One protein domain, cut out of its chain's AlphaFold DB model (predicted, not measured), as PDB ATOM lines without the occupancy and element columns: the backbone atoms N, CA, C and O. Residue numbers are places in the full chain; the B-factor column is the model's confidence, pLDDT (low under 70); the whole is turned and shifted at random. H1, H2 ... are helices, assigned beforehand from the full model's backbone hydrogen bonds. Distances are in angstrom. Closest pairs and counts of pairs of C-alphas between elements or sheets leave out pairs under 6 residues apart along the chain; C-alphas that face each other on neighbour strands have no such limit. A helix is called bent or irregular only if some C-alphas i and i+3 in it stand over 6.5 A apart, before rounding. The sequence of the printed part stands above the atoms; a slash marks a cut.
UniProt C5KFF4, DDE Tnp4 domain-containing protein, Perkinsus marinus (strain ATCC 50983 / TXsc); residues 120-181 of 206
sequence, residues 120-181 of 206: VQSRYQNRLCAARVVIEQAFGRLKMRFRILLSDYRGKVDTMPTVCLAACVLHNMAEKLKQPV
ATOM      1  N   VAL A 120      20.222 -50.236  23.733       64.31
ATOM      2  CA  VAL A 120      19.724 -51.339  22.894       64.31
ATOM      3  C   VAL A 120      18.434 -50.933  22.171       64.31
ATOM      4  O   VAL A 120      18.295 -51.157  20.967       64.31
ATOM      5  N   GLN A 121      17.524 -50.267  22.879       59.09
ATOM      6  CA  GLN A 121      16.267 -49.733  22.365       59.09
ATOM      7  C   GLN A 121      16.513 -48.629  21.335       59.09
ATOM      8  O   GLN A 121      15.883 -48.623  20.282       59.09
ATOM      9  N   SER A 122      17.479 -47.745  21.598       60.84
ATOM     10  CA  SER A 122      17.905 -46.706  20.658       60.84
ATOM     11  C   SER A 122      18.455 -47.309  19.358       60.84
ATOM     12  O   SER A 122      18.013 -46.949  18.267       60.84
ATOM     13  N   ARG A 123      19.343 -48.313  19.445       62.78
ATOM     14  CA  ARG A 123      19.865 -49.029  18.261       62.78
ATOM     15  C   ARG A 123      18.759 -49.701  17.452       62.78
ATOM     16  O   ARG A 123      18.754 -49.610  16.225       62.78
ATOM     17  N   TYR A 124      17.830 -50.365  18.130       58.34
ATOM     18  CA  TYR A 124      16.660 -50.962  17.499       58.34
ATOM     19  C   TYR A 124      15.799 -49.909  16.790       58.34
ATOM     20  O   TYR A 124      15.461 -50.082  15.620       58.34
ATOM     21  N   GLN A 125      15.492 -48.799  17.468       60.84
ATOM     22  CA  GLN A 125      14.651 -47.730  16.936       60.84
ATOM     23  C   GLN A 125      15.290 -47.105  15.697       60.84
ATOM     24  O   GLN A 125      14.611 -46.908  14.694       60.84
ATOM     25  N   ASN A 126      16.600 -46.865  15.733       56.66
ATOM     26  CA  ASN A 126      17.346 -46.330  14.597       56.66
ATOM     27  C   ASN A 126      17.291 -47.270  13.388       56.66
ATOM     28  O   ASN A 126      17.034 -46.819  12.273       56.66
ATOM     29  N   ARG A 127      17.461 -48.582  13.597       59.66
ATOM     30  CA  ARG A 127      17.335 -49.580  12.522       59.66
ATOM     31  C   ARG A 127      15.915 -49.658  11.968       59.66
ATOM     32  O   ARG A 127      15.742 -49.745  10.756       59.66
ATOM     33  N   LEU A 128      14.910 -49.586  12.837       60.16
ATOM     34  CA  LEU A 128      13.507 -49.580  12.436       60.16
ATOM     35  C   LEU A 128      13.158 -48.327  11.620       60.16
ATOM     36  O   LEU A 128      12.509 -48.437  10.582       60.16
ATOM     37  N   CYS A 129      13.613 -47.148  12.051       59.47
ATOM     38  CA  CYS A 129      13.452 -45.901  11.308       59.47
ATOM     39  C   CYS A 129      14.152 -45.969   9.946       59.47
ATOM     40  O   CYS A 129      13.538 -45.635   8.939       59.47
ATOM     41  N   ALA A 130      15.393 -46.458   9.893       57.12
ATOM     42  CA  ALA A 130      16.125 -46.616   8.637       57.12
ATOM     43  C   ALA A 130      15.393 -47.552   7.659       57.12
ATOM     44  O   ALA A 130      15.208 -47.211   6.493       57.12
ATOM     45  N   ALA A 131      14.897 -48.695   8.143       59.50
ATOM     46  CA  ALA A 131      14.109 -49.617   7.328       59.50
ATOM     47  C   ALA A 131      12.809 -48.971   6.812       59.50
ATOM     48  O   ALA A 131      12.459 -49.137   5.644       59.50
ATOM     49  N   ARG A 132      12.115 -48.190   7.652       59.78
ATOM     50  CA  ARG A 132      10.917 -47.442   7.238       59.78
ATOM     51  C   ARG A 132      11.219 -46.429   6.148       59.78
ATOM     52  O   ARG A 132      10.475 -46.389   5.179       59.78
ATOM     53  N   VAL A 133      12.315 -45.680   6.262       63.34
ATOM     54  CA  VAL A 133      12.726 -44.716   5.230       63.34
ATOM     55  C   VAL A 133      12.900 -45.413   3.880       63.34
ATOM     56  O   VAL A 133      12.353 -44.943   2.886       63.34
ATOM     57  N   VAL A 134      13.573 -46.566   3.840       63.31
ATOM     58  CA  VAL A 134      13.748 -47.344   2.599       63.31
ATOM     59  C   VAL A 134      12.401 -47.800   2.026       63.31
ATOM     60  O   VAL A 134      12.147 -47.650   0.831       63.31
ATOM     61  N   ILE A 135      11.511 -48.321   2.875       61.44
ATOM     62  CA  ILE A 135      10.176 -48.785   2.469       61.44
ATOM     63  C   ILE A 135       9.320 -47.624   1.940       61.44
ATOM     64  O   ILE A 135       8.691 -47.735   0.887       61.44
ATOM     65  N   GLU A 136       9.297 -46.501   2.652       64.50
ATOM     66  CA  GLU A 136       8.550 -45.303   2.272       64.50
ATOM     67  C   GLU A 136       9.063 -44.722   0.954       64.50
ATOM     68  O   GLU A 136       8.259 -44.367   0.089       64.50
ATOM     69  N   GLN A 137      10.384 -44.696   0.759       65.25
ATOM     70  CA  GLN A 137      10.999 -44.295  -0.505       65.25
ATOM     71  C   GLN A 137      10.599 -45.235  -1.648       65.25
ATOM     72  O   GLN A 137      10.184 -44.757  -2.706       65.25
ATOM     73  N   ALA A 138      10.646 -46.555  -1.442       71.44
ATOM     74  CA  ALA A 138      10.239 -47.534  -2.449       71.44
ATOM     75  C   ALA A 138       8.763 -47.362  -2.851       71.44
ATOM     76  O   ALA A 138       8.444 -47.231  -4.037       71.44
ATOM     77  N   PHE A 139       7.856 -47.253  -1.875       69.31
ATOM     78  CA  PHE A 139       6.440 -47.001  -2.153       69.31
ATOM     79  C   PHE A 139       6.191 -45.625  -2.777       69.31
ATOM     80  O   PHE A 139       5.293 -45.489  -3.612       69.31
ATOM     81  N   GLY A 140       6.970 -44.608  -2.407       70.69
ATOM     82  CA  GLY A 140       6.927 -43.287  -3.030       70.69
ATOM     83  C   GLY A 140       7.254 -43.360  -4.520       70.69
ATOM     84  O   GLY A 140       6.487 -42.863  -5.348       70.69
ATOM     85  N   ARG A 141       8.336 -44.059  -4.877       75.56
ATOM     86  CA  ARG A 141       8.754 -44.261  -6.275       75.56
ATOM     87  C   ARG A 141       7.740 -45.085  -7.065       75.56
ATOM     88  O   ARG A 141       7.409 -44.709  -8.189       75.56
ATOM     89  N   LEU A 142       7.195 -46.149  -6.473       76.06
ATOM     90  CA  LEU A 142       6.134 -46.961  -7.076       76.06
ATOM     91  C   LEU A 142       4.898 -46.114  -7.425       76.06
ATOM     92  O   LEU A 142       4.409 -46.158  -8.554       76.06
ATOM     93  N   LYS A 143       4.425 -45.301  -6.473       73.75
ATOM     94  CA  LYS A 143       3.256 -44.423  -6.646       73.75
ATOM     95  C   LYS A 143       3.496 -43.308  -7.663       73.75
ATOM     96  O   LYS A 143       2.599 -43.007  -8.445       73.75
ATOM     97  N   MET A 144       4.692 -42.713  -7.682       77.12
ATOM     98  CA  MET A 144       5.052 -41.715  -8.699       77.12
ATOM     99  C   MET A 144       5.109 -42.324 -10.100       77.12
ATOM    100  O   MET A 144       4.640 -41.705 -11.055       77.12
ATOM    101  N   ARG A 145       5.638 -43.548 -10.228       81.25
ATOM    102  CA  ARG A 145       5.721 -44.253 -11.513       81.25
ATOM    103  C   ARG A 145       4.335 -44.649 -12.030       81.25
ATOM    104  O   ARG A 145       4.054 -44.467 -13.211       81.25
ATOM    105  N   PHE A 146       3.457 -45.142 -11.157       82.31
ATOM    106  CA  PHE A 146       2.118 -45.600 -11.528       82.31
ATOM    107  C   PHE A 146       1.025 -44.776 -10.842       82.31
ATOM    108  O   PHE A 146       0.531 -45.121  -9.769       82.31
ATOM    109  N   ARG A 147       0.573 -43.713 -11.523       76.50
ATOM    110  CA  ARG A 147      -0.484 -42.802 -11.035       76.50
ATOM    111  C   ARG A 147      -1.823 -43.480 -10.744       76.50
ATOM    112  O   ARG A 147      -2.624 -42.920  -9.999       76.50
ATOM    113  N   ILE A 148      -2.065 -44.673 -11.292       74.06
ATOM    114  CA  ILE A 148      -3.245 -45.488 -10.967       74.06
ATOM    115  C   ILE A 148      -3.310 -45.837  -9.472       74.06
ATOM    116  O   ILE A 148      -4.399 -45.999  -8.941       74.06
ATOM    117  N   LEU A 149      -2.163 -45.868  -8.780       71.88
ATOM    118  CA  LEU A 149      -2.063 -46.089  -7.334       71.88
ATOM    119  C   LEU A 149      -2.263 -44.807  -6.500       71.88
ATOM    120  O   LEU A 149      -2.279 -44.870  -5.272       71.88
ATOM    121  N   LEU A 150      -2.346 -43.641  -7.149       67.88
ATOM    122  CA  LEU A 150      -2.569 -42.331  -6.520       67.88
ATOM    123  C   LEU A 150      -3.964 -41.762  -6.791       67.88
ATOM    124  O   LEU A 150      -4.375 -40.822  -6.116       67.88
ATOM    125  N   SER A 151      -4.644 -42.282  -7.808       68.50
ATOM    126  CA  SER A 151      -5.908 -41.755  -8.319       68.50
ATOM    127  C   SER A 151      -7.077 -42.612  -7.838       68.50
ATOM    128  O   SER A 151      -6.881 -43.785  -7.526       68.50
ATOM    129  N   ASP A 152      -8.290 -42.058  -7.843       70.50
ATOM    130  CA  ASP A 152      -9.500 -42.840  -7.576       70.50
ATOM    131  C   ASP A 152      -9.622 -43.959  -8.616       70.50
ATOM    132  O   ASP A 152      -9.827 -43.714  -9.812       70.50
ATOM    133  N   TYR A 153      -9.442 -45.199  -8.167       73.12
ATOM    134  CA  TYR A 153      -9.505 -46.365  -9.032       73.12
ATOM    135  C   TYR A 153     -10.949 -46.579  -9.494       73.12
ATOM    136  O   TYR A 153     -11.819 -46.937  -8.707       73.12
ATOM    137  N   ARG A 154     -11.210 -46.365 -10.788       75.06
ATOM    138  CA  ARG A 154     -12.551 -46.486 -11.393       75.06
ATOM    139  C   ARG A 154     -12.896 -47.906 -11.873       75.06
ATOM    140  O   ARG A 154     -13.845 -48.076 -12.633       75.06
ATOM    141  N   GLY A 155     -12.102 -48.908 -11.496       74.94
ATOM    142  CA  GLY A 155     -12.335 -50.313 -11.845       74.94
ATOM    143  C   GLY A 155     -13.151 -51.065 -10.790       74.94
ATOM    144  O   GLY A 155     -13.543 -50.507  -9.769       74.94
ATOM    145  N   LYS A 156     -13.392 -52.360 -11.028       74.38
ATOM    146  CA  LYS A 156     -14.042 -53.241 -10.044       74.38
ATOM    147  C   LYS A 156     -13.115 -53.448  -8.845       74.38
ATOM    148  O   LYS A 156     -11.921 -53.652  -9.025       74.38
ATOM    149  N   VAL A 157     -13.643 -53.449  -7.623       73.94
ATOM    150  CA  VAL A 157     -12.821 -53.632  -6.409       73.94
ATOM    151  C   VAL A 157     -12.015 -54.938  -6.468       73.94
ATOM    152  O   VAL A 157     -10.835 -54.947  -6.122       73.94
ATOM    153  N   ASP A 158     -12.597 -55.997  -7.033       73.62
ATOM    154  CA  ASP A 158     -11.955 -57.310  -7.184       73.62
ATOM    155  C   ASP A 158     -10.703 -57.289  -8.075       73.62
ATOM    156  O   ASP A 158      -9.829 -58.141  -7.940       73.62
ATOM    157  N   THR A 159     -10.579 -56.317  -8.985       74.12
ATOM    158  CA  THR A 159      -9.409 -56.198  -9.869       74.12
ATOM    159  C   THR A 159      -8.282 -55.371  -9.252       74.12
ATOM    160  O   THR A 159      -7.162 -55.378  -9.769       74.12
ATOM    161  N   MET A 160      -8.534 -54.689  -8.132       75.06
ATOM    162  CA  MET A 160      -7.550 -53.843  -7.456       75.06
ATOM    163  C   MET A 160      -6.302 -54.617  -6.986       75.06
ATOM    164  O   MET A 160      -5.198 -54.136  -7.257       75.06
ATOM    165  N   PRO A 161      -6.398 -55.815  -6.366       77.06
ATOM    166  CA  PRO A 161      -5.214 -56.586  -5.977       77.06
ATOM    167  C   PRO A 161      -4.332 -56.950  -7.177       77.06
ATOM    168  O   PRO A 161      -3.112 -56.806  -7.111       77.06
ATOM    169  N   THR A 162      -4.941 -57.342  -8.298       75.19
ATOM    170  CA  THR A 162      -4.232 -57.674  -9.542       75.19
ATOM    171  C   THR A 162      -3.504 -56.461 -10.112       75.19
ATOM    172  O   THR A 162      -2.349 -56.572 -10.517       75.19
ATOM    173  N   VAL A 163      -4.138 -55.284 -10.096       76.62
ATOM    174  CA  VAL A 163      -3.511 -54.024 -10.528       76.62
ATOM    175  C   VAL A 163      -2.336 -53.652  -9.621       76.62
ATOM    176  O   VAL A 163      -1.276 -53.279 -10.124       76.62
ATOM    177  N   CYS A 164      -2.486 -53.796  -8.302       77.62
ATOM    178  CA  CYS A 164      -1.406 -53.563  -7.343       77.62
ATOM    179  C   CYS A 164      -0.221 -54.510  -7.582       77.62
ATOM    180  O   CYS A 164       0.921 -54.054  -7.655       77.62
ATOM    181  N   LEU A 165      -0.481 -55.810  -7.752       79.44
ATOM    182  CA  LEU A 165       0.551 -56.809  -8.037       79.44
ATOM    183  C   LEU A 165       1.265 -56.524  -9.361       79.44
ATOM    184  O   LEU A 165       2.494 -56.506  -9.399       79.44
ATOM    185  N   ALA A 166       0.511 -56.234 -10.424       77.06
ATOM    186  CA  ALA A 166       1.076 -55.875 -11.720       77.06
ATOM    187  C   ALA A 166       1.966 -54.626 -11.618       77.06
ATOM    188  O   ALA A 166       3.077 -54.620 -12.148       77.06
ATOM    189  N   ALA A 167       1.532 -53.599 -10.880       77.75
ATOM    190  CA  ALA A 167       2.331 -52.401 -10.649       77.75
ATOM    191  C   ALA A 167       3.635 -52.709  -9.891       77.75
ATOM    192  O   ALA A 167       4.687 -52.198 -10.269       77.75
ATOM    193  N   CYS A 168       3.603 -53.573  -8.870       78.12
ATOM    194  CA  CYS A 168       4.809 -54.008  -8.158       78.12
ATOM    195  C   CYS A 168       5.788 -54.756  -9.077       78.12
ATOM    196  O   CYS A 168       6.978 -54.441  -9.092       78.12
ATOM    197  N   VAL A 169       5.299 -55.713  -9.872       79.69
ATOM    198  CA  VAL A 169       6.137 -56.482 -10.807       79.69
ATOM    199  C   VAL A 169       6.769 -55.562 -11.853       79.69
ATOM    200  O   VAL A 169       7.987 -55.582 -12.036       79.69
ATOM    201  N   LEU A 170       5.964 -54.707 -12.490       77.12
ATOM    202  CA  LEU A 170       6.442 -53.763 -13.503       77.12
ATOM    203  C   LEU A 170       7.415 -52.732 -12.919       77.12
ATOM    204  O   LEU A 170       8.382 -52.364 -13.583       77.12
ATOM    205  N   HIS A 171       7.199 -52.285 -11.680       81.62
ATOM    206  CA  HIS A 171       8.139 -51.410 -10.982       81.62
ATOM    207  C   HIS A 171       9.487 -52.092 -10.799       81.62
ATOM    208  O   HIS A 171      10.501 -51.537 -11.210       81.62
ATOM    209  N   ASN A 172       9.498 -53.307 -10.254       82.88
ATOM    210  CA  ASN A 172      10.732 -54.047 -10.004       82.88
ATOM    211  C   ASN A 172      11.503 -54.321 -11.305       82.88
ATOM    212  O   ASN A 172      12.727 -54.193 -11.337       82.88
ATOM    213  N   MET A 173      10.796 -54.636 -12.395       79.00
ATOM    214  CA  MET A 173      11.401 -54.745 -13.725       79.00
ATOM    215  C   MET A 173      12.009 -53.415 -14.187       79.00
ATOM    216  O   MET A 173      13.154 -53.389 -14.632       79.00
ATOM    217  N   ALA A 174      11.279 -52.305 -14.047       75.94
ATOM    218  CA  ALA A 174      11.763 -50.976 -14.415       75.94
ATOM    219  C   ALA A 174      12.989 -50.543 -13.589       75.94
ATOM    220  O   ALA A 174      13.910 -49.945 -14.141       75.94
ATOM    221  N   GLU A 175      13.036 -50.879 -12.297       78.75
ATOM    222  CA  GLU A 175      14.200 -50.653 -11.431       78.75
ATOM    223  C   GLU A 175      15.409 -51.483 -11.879       78.75
ATOM    224  O   GLU A 175      16.504 -50.939 -12.031       78.75
ATOM    225  N   LYS A 176      15.212 -52.774 -12.184       79.81
ATOM    226  CA  LYS A 176      16.280 -53.649 -12.702       79.81
ATOM    227  C   LYS A 176      16.844 -53.141 -14.031       79.81
ATOM    228  O   LYS A 176      18.049 -53.199 -14.256       79.81
ATOM    229  N   LEU A 177      15.977 -52.606 -14.887       82.19
ATOM    230  CA  LEU A 177      16.329 -52.001 -16.172       82.19
ATOM    231  C   LEU A 177      16.795 -50.538 -16.050       82.19
ATOM    232  O   LEU A 177      16.950 -49.873 -17.076       82.19
ATOM    233  N   LYS A 178      16.978 -50.025 -14.821       81.94
ATOM    234  CA  LYS A 178      17.396 -48.648 -14.504       81.94
ATOM    235  C   LYS A 178      16.599 -47.580 -15.265       81.94
ATOM    236  O   LYS A 178      17.136 -46.553 -15.673       81.94
ATOM    237  N   GLN A 179      15.305 -47.824 -15.469       81.44
ATOM    238  CA  GLN A 179      14.437 -46.912 -16.205       81.44
ATOM    239  C   GLN A 179      14.198 -45.639 -15.389       81.44
ATOM    240  O   GLN A 179      13.827 -45.740 -14.210       81.44
ATOM    241  N   PRO A 180      14.316 -44.447 -15.996       75.88
ATOM    242  CA  PRO A 180      14.075 -43.200 -15.288       75.88
ATOM    243  C   PRO A 180      12.640 -43.161 -14.748       75.88
ATOM    244  O   PRO A 180      11.693 -43.667 -15.362       75.88
ATOM    245  N   VAL A 181      12.472 -42.591 -13.556       69.94
ATOM    246  CA  VAL A 181      11.152 -42.198 -13.052       69.94
ATOM    247  C   VAL A 181      10.920 -40.787 -13.569       69.94
ATOM    248  O   VAL A 181      11.761 -39.920 -13.357       69.94
TER     249      VAL A 181
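AT A GLANCE: This is residues 120 to 181 of the 206 residues of the protein "DDE Tnp4 domain-containing protein" of Perkinsus marinus (strain ATCC 50983 / TXsc) (UniProt C5KFF4). A long helix, H1, meets a second helix, H2, which crosses its last turns like the bar of a T, while residues 120 to 137 of H1 stick out free as an arm. The printed part has 62 residues with two named helices, H1 then H2, and no named strand; the class is all helix. It is loose, with a radius of gyration of the C-alphas of 15.1 A, and only just elongated, spanning 47 by 29 by 16 A.

IN THESE COORDINATES: H1, residues 120 to 145, runs 37.8 A from C-alpha 120 at (19.724, -51.339, 22.894). H2, residues 157 to 176, runs 29.8 A to C-alpha 176 at (16.280, -53.649, -12.702); it is only just irregular, with C-alphas 158 and 161 6.9 A apart.

HOW THE PARTS SIT: H1, with residues 142 to 145 alone, touches residues 167 to 171 of H2; the closest C-alphas, of Leu 142 and His 171, are 6.3 A apart. Their lines are about perpendicular, at 80 degrees. Every O i to N i+4 pair is within hydrogen-bond range in H1, and 14 of 16 in H2.

THE WHOLE: The C-alphas farthest apart, of Val 120 and Arg 154, are 47.3 A apart. The printed part has no cut. The link from H1 to H2, 11 residues, is long. Mean pLDDT of the printed part is 71.7; residues 120 to 137, 139, 150 to 151 and 181 are under 70.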